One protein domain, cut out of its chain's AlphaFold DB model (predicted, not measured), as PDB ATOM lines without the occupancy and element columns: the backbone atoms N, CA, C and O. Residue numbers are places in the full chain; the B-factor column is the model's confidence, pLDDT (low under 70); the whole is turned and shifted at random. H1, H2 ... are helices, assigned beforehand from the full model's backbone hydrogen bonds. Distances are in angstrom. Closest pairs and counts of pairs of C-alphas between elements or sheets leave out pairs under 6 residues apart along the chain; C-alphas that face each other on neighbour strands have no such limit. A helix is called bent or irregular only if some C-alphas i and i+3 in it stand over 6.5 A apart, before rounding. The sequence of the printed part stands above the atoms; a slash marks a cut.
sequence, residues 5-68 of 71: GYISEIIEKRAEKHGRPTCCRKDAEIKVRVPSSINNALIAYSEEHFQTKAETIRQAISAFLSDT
ATOM      1  N   GLY A   5      16.902 -37.822 -49.301       49.84
ATOM      2  CA  GLY A   5      17.476 -37.190 -50.504       49.84
ATOM      3  C   GLY A   5      18.373 -38.090 -51.369       49.84
ATOM      4  O   GLY A   5      18.484 -37.875 -52.568       49.84
ATOM      5  N   TYR A   6      18.980 -39.132 -50.788       53.50
ATOM      6  CA  TYR A   6      19.883 -40.027 -51.529       53.50
ATOM      7  C   TYR A   6      19.123 -40.976 -52.470       53.50
ATOM      8  O   TYR A   6      19.629 -41.370 -53.513       53.50
ATOM      9  N   ILE A   7      17.880 -41.328 -52.125       54.56
ATOM     10  CA  ILE A   7      17.056 -42.230 -52.939       54.56
ATOM     11  C   ILE A   7      16.465 -41.476 -54.140       54.56
ATOM     12  O   ILE A   7      16.397 -42.046 -55.226       54.56
ATOM     13  N   SER A   8      16.113 -40.192 -53.989       52.12
ATOM     14  CA  SER A   8      15.633 -39.358 -55.101       52.12
ATOM     15  C   SER A   8      16.705 -39.127 -56.173       52.12
ATOM     16  O   SER A   8      16.404 -39.294 -57.351       52.12
ATOM     17  N   GLU A   9      17.967 -38.882 -55.794       51.34
ATOM     18  CA  GLU A   9      19.080 -38.779 -56.760       51.34
ATOM     19  C   GLU A   9      19.350 -40.099 -57.504       51.34
ATOM     20  O   GLU A   9      19.700 -40.095 -58.685       51.34
ATOM     21  N   ILE A  10      19.171 -41.247 -56.838       54.12
ATOM     22  CA  ILE A  10      19.350 -42.573 -57.453       54.12
ATOM     23  C   ILE A  10      18.221 -42.897 -58.438       54.12
ATOM     24  O   ILE A  10      18.475 -43.553 -59.450       54.12
ATOM     25  N   ILE A  11      16.989 -42.469 -58.154       52.50
ATOM     26  CA  ILE A  11      15.831 -42.707 -59.030       52.50
ATOM     27  C   ILE A  11      15.914 -41.823 -60.280       52.50
ATOM     28  O   ILE A  11      15.670 -42.318 -61.379       52.50
ATOM     29  N   GLU A  12      16.339 -40.565 -60.143       52.69
ATOM     30  CA  GLU A  12      16.475 -39.634 -61.271       52.69
ATOM     31  C   GLU A  12      17.637 -40.025 -62.208       52.69
ATOM     32  O   GLU A  12      17.492 -39.981 -63.428       52.69
ATOM     33  N   LYS A  13      18.734 -40.580 -61.667       51.62
ATOM     34  CA  LYS A  13      19.823 -41.182 -62.468       51.62
ATOM     35  C   LYS A  13      19.468 -42.507 -63.154       51.62
ATOM     36  O   LYS A  13      20.199 -42.939 -64.043       51.62
ATOM     37  N   ARG A  14      18.394 -43.196 -62.750       50.50
ATOM     38  CA  ARG A  14      18.071 -44.562 -63.222       50.50
ATOM     39  C   ARG A  14      17.116 -44.634 -64.409       50.50
ATOM     40  O   ARG A  14      16.776 -45.740 -64.827       50.50
ATOM     41  N   ALA A  15      16.708 -43.500 -64.972       48.06
ATOM     42  CA  ALA A  15      15.801 -43.478 -66.114       48.06
ATOM     43  C   ALA A  15      16.341 -42.724 -67.334       48.06
ATOM     44  O   ALA A  15      15.564 -42.371 -68.217       48.06
ATOM     45  N   GLU A  16      17.658 -42.598 -67.490       50.38
ATOM     46  CA  GLU A  16      18.189 -42.635 -68.850       50.38
ATOM     47  C   GLU A  16      18.046 -44.074 -69.328       50.38
ATOM     48  O   GLU A  16      18.920 -44.922 -69.133       50.38
ATOM     49  N   LYS A  17      16.874 -44.380 -69.895       51.91
ATOM     50  CA  LYS A  17      16.687 -45.598 -70.672       51.91
ATOM     51  C   LYS A  17      17.821 -45.599 -71.687       51.91
ATOM     52  O   LYS A  17      17.758 -44.867 -72.671       51.91
ATOM     53  N   HIS A  18      18.827 -46.439 -71.466       46.56
ATOM     54  CA  HIS A  18      19.787 -46.842 -72.486       46.56
ATOM     55  C   HIS A  18      19.031 -47.720 -73.500       46.56
ATOM     56  O   HIS A  18      19.344 -48.886 -73.719       46.56
ATOM     57  N   GLY A  19      17.934 -47.191 -74.051       61.44
ATOM     58  CA  GLY A  19      17.302 -47.739 -75.228       61.44
ATOM     59  C   GLY A  19      18.270 -47.614 -76.397       61.44
ATOM     60  O   GLY A  19      19.292 -46.931 -76.313       61.44
ATOM     61  N   ARG A  20      17.938 -48.281 -77.504       51.75
ATOM     62  CA  ARG A  20      18.665 -48.154 -78.770       51.75
ATOM     63  C   ARG A  20      18.992 -46.672 -79.026       51.75
ATOM     64  O   ARG A  20      18.052 -45.883 -78.942       51.75
ATOM     65  N   PRO A  21      20.249 -46.304 -79.345       56.62
ATOM     66  CA  PRO A  21      20.625 -44.926 -79.645       56.62
ATOM     67  C   PRO A  21      19.599 -44.303 -80.593       56.62
ATOM     68  O   PRO A  21      19.463 -44.717 -81.742       56.62
ATOM     69  N   THR A  22      18.794 -43.371 -80.089       56.47
ATOM     70  CA  THR A  22      17.688 -42.757 -80.840       56.47
ATOM     71  C   THR A  22      18.175 -41.662 -81.787       56.47
ATOM     72  O   THR A  22      17.373 -41.089 -82.517       56.47
ATOM     73  N   CYS A  23      19.485 -41.398 -81.817       56.53
ATOM     74  CA  CYS A  23      20.135 -40.473 -82.742       56.53
ATOM     75  C   CYS A  23      20.179 -40.984 -84.192       56.53
ATOM     76  O   CYS A  23      20.385 -40.185 -85.097       56.53
ATOM     77  N   CYS A  24      19.910 -42.269 -84.450       57.38
ATOM     78  CA  CYS A  24      19.701 -42.794 -85.801       57.38
ATOM     79  C   CYS A  24      18.204 -42.968 -86.104       57.38
ATOM     80  O   CYS A  24      17.699 -44.080 -86.291       57.38
ATOM     81  N   ARG A  25      17.464 -41.851 -86.147       59.81
ATOM     82  CA  ARG A  25      16.122 -41.840 -86.745       59.81
ATOM     83  C   ARG A  25      16.286 -41.992 -88.253       59.81
ATOM     84  O   ARG A  25      16.890 -41.151 -88.898       59.81
ATOM     85  N   LYS A  26      15.784 -43.097 -88.806       61.78
ATOM     86  CA  LYS A  26      15.608 -43.217 -90.254       61.78
ATOM     87  C   LYS A  26      14.513 -42.230 -90.654       61.78
ATOM     88  O   LYS A  26      13.453 -42.268 -90.033       61.78
ATOM     89  N   ASP A  27      14.747 -41.412 -91.676       70.88
ATOM     90  CA  ASP A  27      13.739 -40.462 -92.173       70.88
ATOM     91  C   ASP A  27      12.460 -41.180 -92.628       70.88
ATOM     92  O   ASP A  27      11.350 -40.720 -92.376       70.88
ATOM     93  N   ALA A  28      12.616 -42.368 -93.221       76.44
ATOM     94  CA  ALA A  28      11.531 -43.287 -93.534       76.44
ATOM     95  C   ALA A  28      12.003 -44.750 -93.442       76.44
ATOM     96  O   ALA A  28      13.154 -45.078 -93.748       76.44
ATOM     97  N   GLU A  29      11.110 -45.658 -93.035       80.50
ATOM     98  CA  GLU A  29      11.322 -47.105 -93.155       80.50
ATOM     99  C   GLU A  29      10.593 -47.632 -94.395       80.50
ATOM    100  O   GLU A  29       9.377 -47.500 -94.510       80.50
ATOM    101  N   ILE A  30      11.333 -48.272 -95.305       81.56
ATOM    102  CA  ILE A  30      10.781 -48.868 -96.527       81.56
ATOM    103  C   ILE A  30      10.896 -50.390 -96.435       81.56
ATOM    104  O   ILE A  30      11.987 -50.934 -96.250       81.56
ATOM    105  N   LYS A  31       9.767 -51.086 -96.595       85.81
ATOM    106  CA  LYS A  31       9.708 -52.549 -96.697       85.81
ATOM    107  C   LYS A  31       9.547 -52.951 -98.158       85.81
ATOM    108  O   LYS A  31       8.448 -52.898 -98.702       85.81
ATOM    109  N   VAL A  32      10.644 -53.374 -98.778       80.75
ATOM    110  CA  VAL A  32      10.657 -53.827-100.173       80.75
ATOM    111  C   VAL A  32      10.404 -55.332-100.221       80.75
ATOM    112  O   VAL A  32      11.054 -56.099 -99.510       80.75
ATOM    113  N   ARG A  33       9.461 -55.762-101.064       88.06
ATOM    114  CA  ARG A  33       9.240 -57.179-101.378       88.06
ATOM    115  C   ARG A  33       9.843 -57.474-102.742       88.06
ATOM    116  O   ARG A  33       9.483 -56.829-103.718       88.06
ATOM    117  N   VAL A  34      10.737 -58.452-102.793       88.81
ATOM    118  CA  VAL A  34      11.356 -58.945-104.027       88.81
ATOM    119  C   VAL A  34      11.319 -60.473-104.039       88.81
ATOM    120  O   VAL A  34      11.250 -61.079-102.964       88.81
ATOM    121  N   PRO A  35      11.382 -61.112-105.219       96.56
ATOM    122  CA  PRO A  35      11.590 -62.551-105.313       96.56
ATOM    123  C   PRO A  35      12.854 -63.000-104.569       96.56
ATOM    124  O   PRO A  35      13.824 -62.246-104.444       96.56
ATOM    125  N   SER A  36      12.870 -64.254-104.114       95.56
ATOM    126  CA  SER A  36      14.011 -64.833-103.388       95.56
ATOM    127  C   SER A  36      15.305 -64.826-104.208       95.56
ATOM    128  O   SER A  36      16.370 -64.569-103.655       95.56
ATOM    129  N   SER A  37      15.219 -65.030-105.525       96.62
ATOM    130  CA  SER A  37      16.367 -64.954-106.437       96.62
ATOM    131  C   SER A  37      17.052 -63.584-106.393       96.62
ATOM    132  O   SER A  37      18.263 -63.503-106.207       96.62
ATOM    133  N   ILE A  38      16.269 -62.506-106.473       94.81
ATOM    134  CA  ILE A  38      16.767 -61.125-106.402       94.81
ATOM    135  C   ILE A  38      17.312 -60.813-105.010       94.81
ATOM    136  O   ILE A  38      18.357 -60.184-104.875       94.81
ATOM    137  N   ASN A  39      16.638 -61.286-103.962       94.19
ATOM    138  CA  ASN A  39      17.126 -61.143-102.595       94.19
ATOM    139  C   ASN A  39      18.522 -61.755-102.409       94.19
ATOM    140  O   ASN A  39      19.369 -61.139-101.768       94.19
ATOM    141  N   ASN A  40      18.749 -62.944-102.965       95.88
ATOM    142  CA  ASN A  40      20.029 -63.638-102.858       95.88
ATOM    143  C   ASN A  40      21.117 -62.923-103.665       95.88
ATOM    144  O   ASN A  40      22.224 -62.759-103.163       95.88
ATOM    145  N   ALA A  41      20.784 -62.429-104.861       95.50
ATOM    146  CA  ALA A  41      21.703 -61.619-105.658       95.50
ATOM    147  C   ALA A  41      22.122 -60.333-104.921       95.50
ATOM    148  O   ALA A  41      23.300 -59.992-104.896       95.50
ATOM    149  N   LEU A  42      21.174 -59.658-104.255       94.00
ATOM    150  CA  LEU A  42      21.470 -58.476-103.440       94.00
ATOM    151  C   LEU A  42      22.410 -58.800-102.275       94.00
ATOM    152  O   LEU A  42      23.299 -58.008-101.996       94.00
ATOM    153  N   ILE A  43      22.220 -59.940-101.601       94.50
ATOM    154  CA  ILE A  43      23.096 -60.362-100.496       94.50
ATOM    155  C   ILE A  43      24.516 -60.614-101.007       94.50
ATOM    156  O   ILE A  43      25.451 -60.062-100.439       94.50
ATOM    157  N   ALA A  44      24.668 -61.370-102.098       96.56
ATOM    158  CA  ALA A  44      25.978 -61.657-102.681       96.56
ATOM    159  C   ALA A  44      26.726 -60.369-103.067       96.56
ATOM    160  O   ALA A  44      27.887 -60.197-102.710       96.56
ATOM    161  N   TYR A  45      26.032 -59.420-103.703       96.31
ATOM    162  CA  TYR A  45      26.603 -58.114-104.038       96.31
ATOM    163  C   TYR A  45      26.986 -57.305-102.788       96.31
ATOM    164  O   TYR A  45      28.028 -56.656-102.738       96.31
ATOM    165  N   SER A  46      26.151 -57.321-101.746       95.81
ATOM    166  CA  SER A  46      26.473 -56.651-100.482       95.81
ATOM    167  C   SER A  46      27.737 -57.221 -99.830       95.81
ATOM    168  O   SER A  46      28.556 -56.450 -99.328       95.81
ATOM    169  N   GLU A  47      27.909 -58.545 -99.859       96.06
ATOM    170  CA  GLU A  47      29.084 -59.238 -99.319       96.06
ATOM    171  C   GLU A  47      30.355 -58.931-100.120       96.06
ATOM    172  O   GLU A  47      31.373 -58.581 -99.522       96.06
ATOM    173  N   GLU A  48      30.284 -58.982-101.454       97.31
ATOM    174  CA  GLU A  48      31.404 -58.669-102.355       97.31
ATOM    175  C   GLU A  48      31.950 -57.248-102.140       97.31
ATOM    176  O   GLU A  48      33.159 -57.021-102.166       97.31
ATOM    177  N   HIS A  49      31.057 -56.295-101.875       95.44
ATOM    178  CA  HIS A  49      31.395 -54.881-101.713       95.44
ATOM    179  C   HIS A  49      31.534 -54.430-100.248       95.44
ATOM    180  O   HIS A  49      31.628 -53.228 -99.994       95.44
ATOM    181  N   PHE A  50      31.555 -55.361 -99.286       95.25
ATOM    182  CA  PHE A  50      31.709 -55.083 -97.847       95.25
ATOM    183  C   PHE A  50      30.713 -54.050 -97.291       95.25
ATOM    184  O   PHE A  50      31.066 -53.200 -96.470       95.25
ATOM    185  N   GLN A  51      29.455 -54.125 -97.721       92.81
ATOM    186  CA  GLN A  51      28.413 -53.173 -97.341       92.81
ATOM    187  C   GLN A  51      27.154 -53.867 -96.827       92.81
ATOM    188  O   GLN A  51      26.912 -55.052 -97.057       92.81
ATOM    189  N   THR A  52      26.307 -53.127 -96.120       91.50
ATOM    190  CA  THR A  52      25.014 -53.653 -95.688       91.50
ATOM    191  C   THR A  52      24.041 -53.714 -96.859       91.50
ATOM    192  O   THR A  52      23.996 -52.837 -97.722       91.50
ATOM    193  N   LYS A  53      23.130 -54.687 -96.820       89.56
ATOM    194  CA  LYS A  53      22.029 -54.785 -97.787       89.56
ATOM    195  C   LYS A  53      21.219 -53.490 -97.925       89.56
ATOM    196  O   LYS A  53      20.735 -53.164 -99.004       89.56
ATOM    197  N   ALA A  54      21.066 -52.738 -96.834       88.25
ATOM    198  CA  ALA A  54      20.376 -51.453 -96.861       88.25
ATOM    199  C   ALA A  54      21.142 -50.389 -97.668       88.25
ATOM    200  O   ALA A  54      20.508 -49.576 -98.337       88.25
ATOM    201  N   GLU A  55      22.474 -50.383 -97.614       89.25
ATOM    202  CA  GLU A  55      23.318 -49.488 -98.418       89.25
ATOM    203  C   GLU A  55      23.258 -49.859 -99.893       89.25
ATOM    204  O   GLU A  55      22.994 -48.983-100.713       89.25
ATOM    205  N   THR A  56      23.354 -51.150-100.213       92.38
ATOM    206  CA  THR A  56      23.186 -51.648-101.585       92.38
ATOM    207  C   THR A  56      21.839 -51.238-102.180       92.38
ATOM    208  O   THR A  56      21.784 -50.730-103.295       92.38
ATOM    209  N   ILE A  57      20.741 -51.397-101.431       90.56
ATOM    210  CA  ILE A  57      19.406 -50.994-101.903       90.56
ATOM    211  C   ILE A  57      19.338 -49.478-102.125       90.56
ATOM    212  O   ILE A  57      18.776 -49.039-103.124       90.56
ATOM    213  N   ARG A  58      19.913 -48.668-101.226       88.75
ATOM    214  CA  ARG A  58      19.949 -47.206-101.401       88.75
ATOM    215  C   ARG A  58      20.738 -46.797-102.641       88.75
ATOM    216  O   ARG A  58      20.269 -45.937-103.374       88.75
ATOM    217  N   GLN A  59      21.887 -47.423-102.890       90.00
ATOM    218  CA  GLN A  59      22.680 -47.187-104.100       90.00
ATOM    219  C   GLN A  59      21.903 -47.572-105.358       90.00
ATOM    220  O   GLN A  59      21.840 -46.780-106.289       90.00
ATOM    221  N   ALA A  60      21.251 -48.737-105.359       89.62
ATOM    222  CA  ALA A  60      20.445 -49.188-106.489       89.62
ATOM    223  C   ALA A  60      19.278 -48.232-106.784       89.62
ATOM    224  O   ALA A  60      19.046 -47.892-107.939       89.62
ATOM    225  N   ILE A  61      18.576 -47.757-105.748       88.56
ATOM    226  CA  ILE A  61      17.518 -46.748-105.900       88.56
ATOM    227  C   ILE A  61      18.105 -45.443-106.444       88.56
ATOM    228  O   ILE A  61      17.545 -44.875-107.372       88.56
ATOM    229  N   SER A  62      19.230 -44.977-105.895       88.50
ATOM    230  CA  SER A  62      19.875 -43.737-106.342       88.50
ATOM    231  C   SER A  62      20.307 -43.809-107.804       88.50
ATOM    232  O   SER A  62      20.088 -42.843-108.523       88.50
ATOM    233  N   ALA A  63      20.887 -44.933-108.233       89.06
ATOM    234  CA  ALA A  63      21.312 -45.162-109.613       89.06
ATOM    235  C   ALA A  63      20.112 -45.244-110.564       89.06
ATOM    236  O   ALA A  63      20.093 -44.606-111.608       89.06
ATOM    237  N   PHE A  64      19.061 -45.968-110.171       88.81
ATOM    238  CA  PHE A  64      17.841 -46.039-110.970       88.81
ATOM    239  C   PHE A  64      17.207 -44.653-111.145       88.81
ATOM    240  O   PHE A  64      16.866 -44.267-112.257       88.81
ATOM    241  N   LEU A  65      17.076 -43.884-110.060       86.31
ATOM    242  CA  LEU A  65      16.473 -42.552-110.107       86.31
ATOM    243  C   LEU A  65      17.348 -41.515-110.821       86.31
ATOM    244  O   LEU A  65      16.785 -40.614-111.427       86.31
ATOM    245  N   SER A  66      18.683 -41.618-110.776       80.19
ATOM    246  CA  SER A  66      19.559 -40.732-111.562       80.19
ATOM    247  C   SER A  66      19.461 -40.998-113.058       80.19
ATOM    248  O   SER A  66      19.568 -40.067-113.845       80.19
ATOM    249  N   ASP A  67      19.233 -42.253-113.439       73.12
ATOM    250  CA  ASP A  67      19.061 -42.646-114.839       73.12
ATOM    251  C   ASP A  67      17.647 -42.340-115.356       73.12
ATOM    252  O   ASP A  67      17.392 -42.370-116.561       73.12
ATOM    253  N   THR A  68      16.716 -42.034-114.449       64.50
ATOM    254  CA  THR A  68      15.349 -41.655-114.792       64.50
ATOM    255  C   THR A  68      15.235 -40.132-114.743       64.50
ATOM    256  O   THR A  68      14.965 -39.552-113.695       64.50
TER     257      THR A  68
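What this domain is: This is residues 5 to 68 of the 71 residues of an uncharacterized protein of Ruminococcus sp. AM42-10AC (UniProt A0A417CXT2). A lone helix, H1, sits at the far end of a long extended strand-less link, and at the other end two helices, H2 and H3, make a corner, with H3 about perpendicular to H2. H1 and the link through residue 29 stick out as a long arm, which makes most of the length. The printed part has 64 residues with three named helices, H1, H2 and H3 in that order, and no named strand; the class is all helix. It is extended, with a radius of gyration of the C-alphas of 20.4 A and spans of 63 by 25 by 22 A.

How they stand to each other: H1, residues 5 to 15, stands free and is apart from H2, residues 36 to 48, and from H3, residues 53 to 67. A long link of 20 residues joins H1 to H2. H2 touches H3 with its residues 42 to 46 alone, and H3 touches H2 with residues 53 to 57 alone. Their closest C-alphas are those of Ser 46 and Lys 53, 5.5 A apart. Their lines stand about perpendicular, at 80 degrees. In H2 and H3 every O i to N i+4 pair is within hydrogen-bond range; in H1 6 of 7 are.

Where its parts are: H1 begins at C-alpha 5, (17.476, -37.190, -50.504), and measures 16.9 A from first to last C-alpha. It is neither bent nor irregular, but only just: C-alphas 12 and 15 are 6.2 A apart. H2 begins at C-alpha 36, (14.011, -64.833, -103.388), and measures 18.5 A. H3, the longest helix with 15 residues, measures 21.1 A and ends at C-alpha 67, (19.061, -42.646, -114.839).

The domain as a whole: The two C-alphas farthest apart are those of Gly 5 and Asp 67, at 64.6 A. The printed part has no cut. The link from H2 to H3 is tight, with 4 residues. The mean pLDDT of the printed part is 77.0; residues 5 to 26 and residue 68 are under 70.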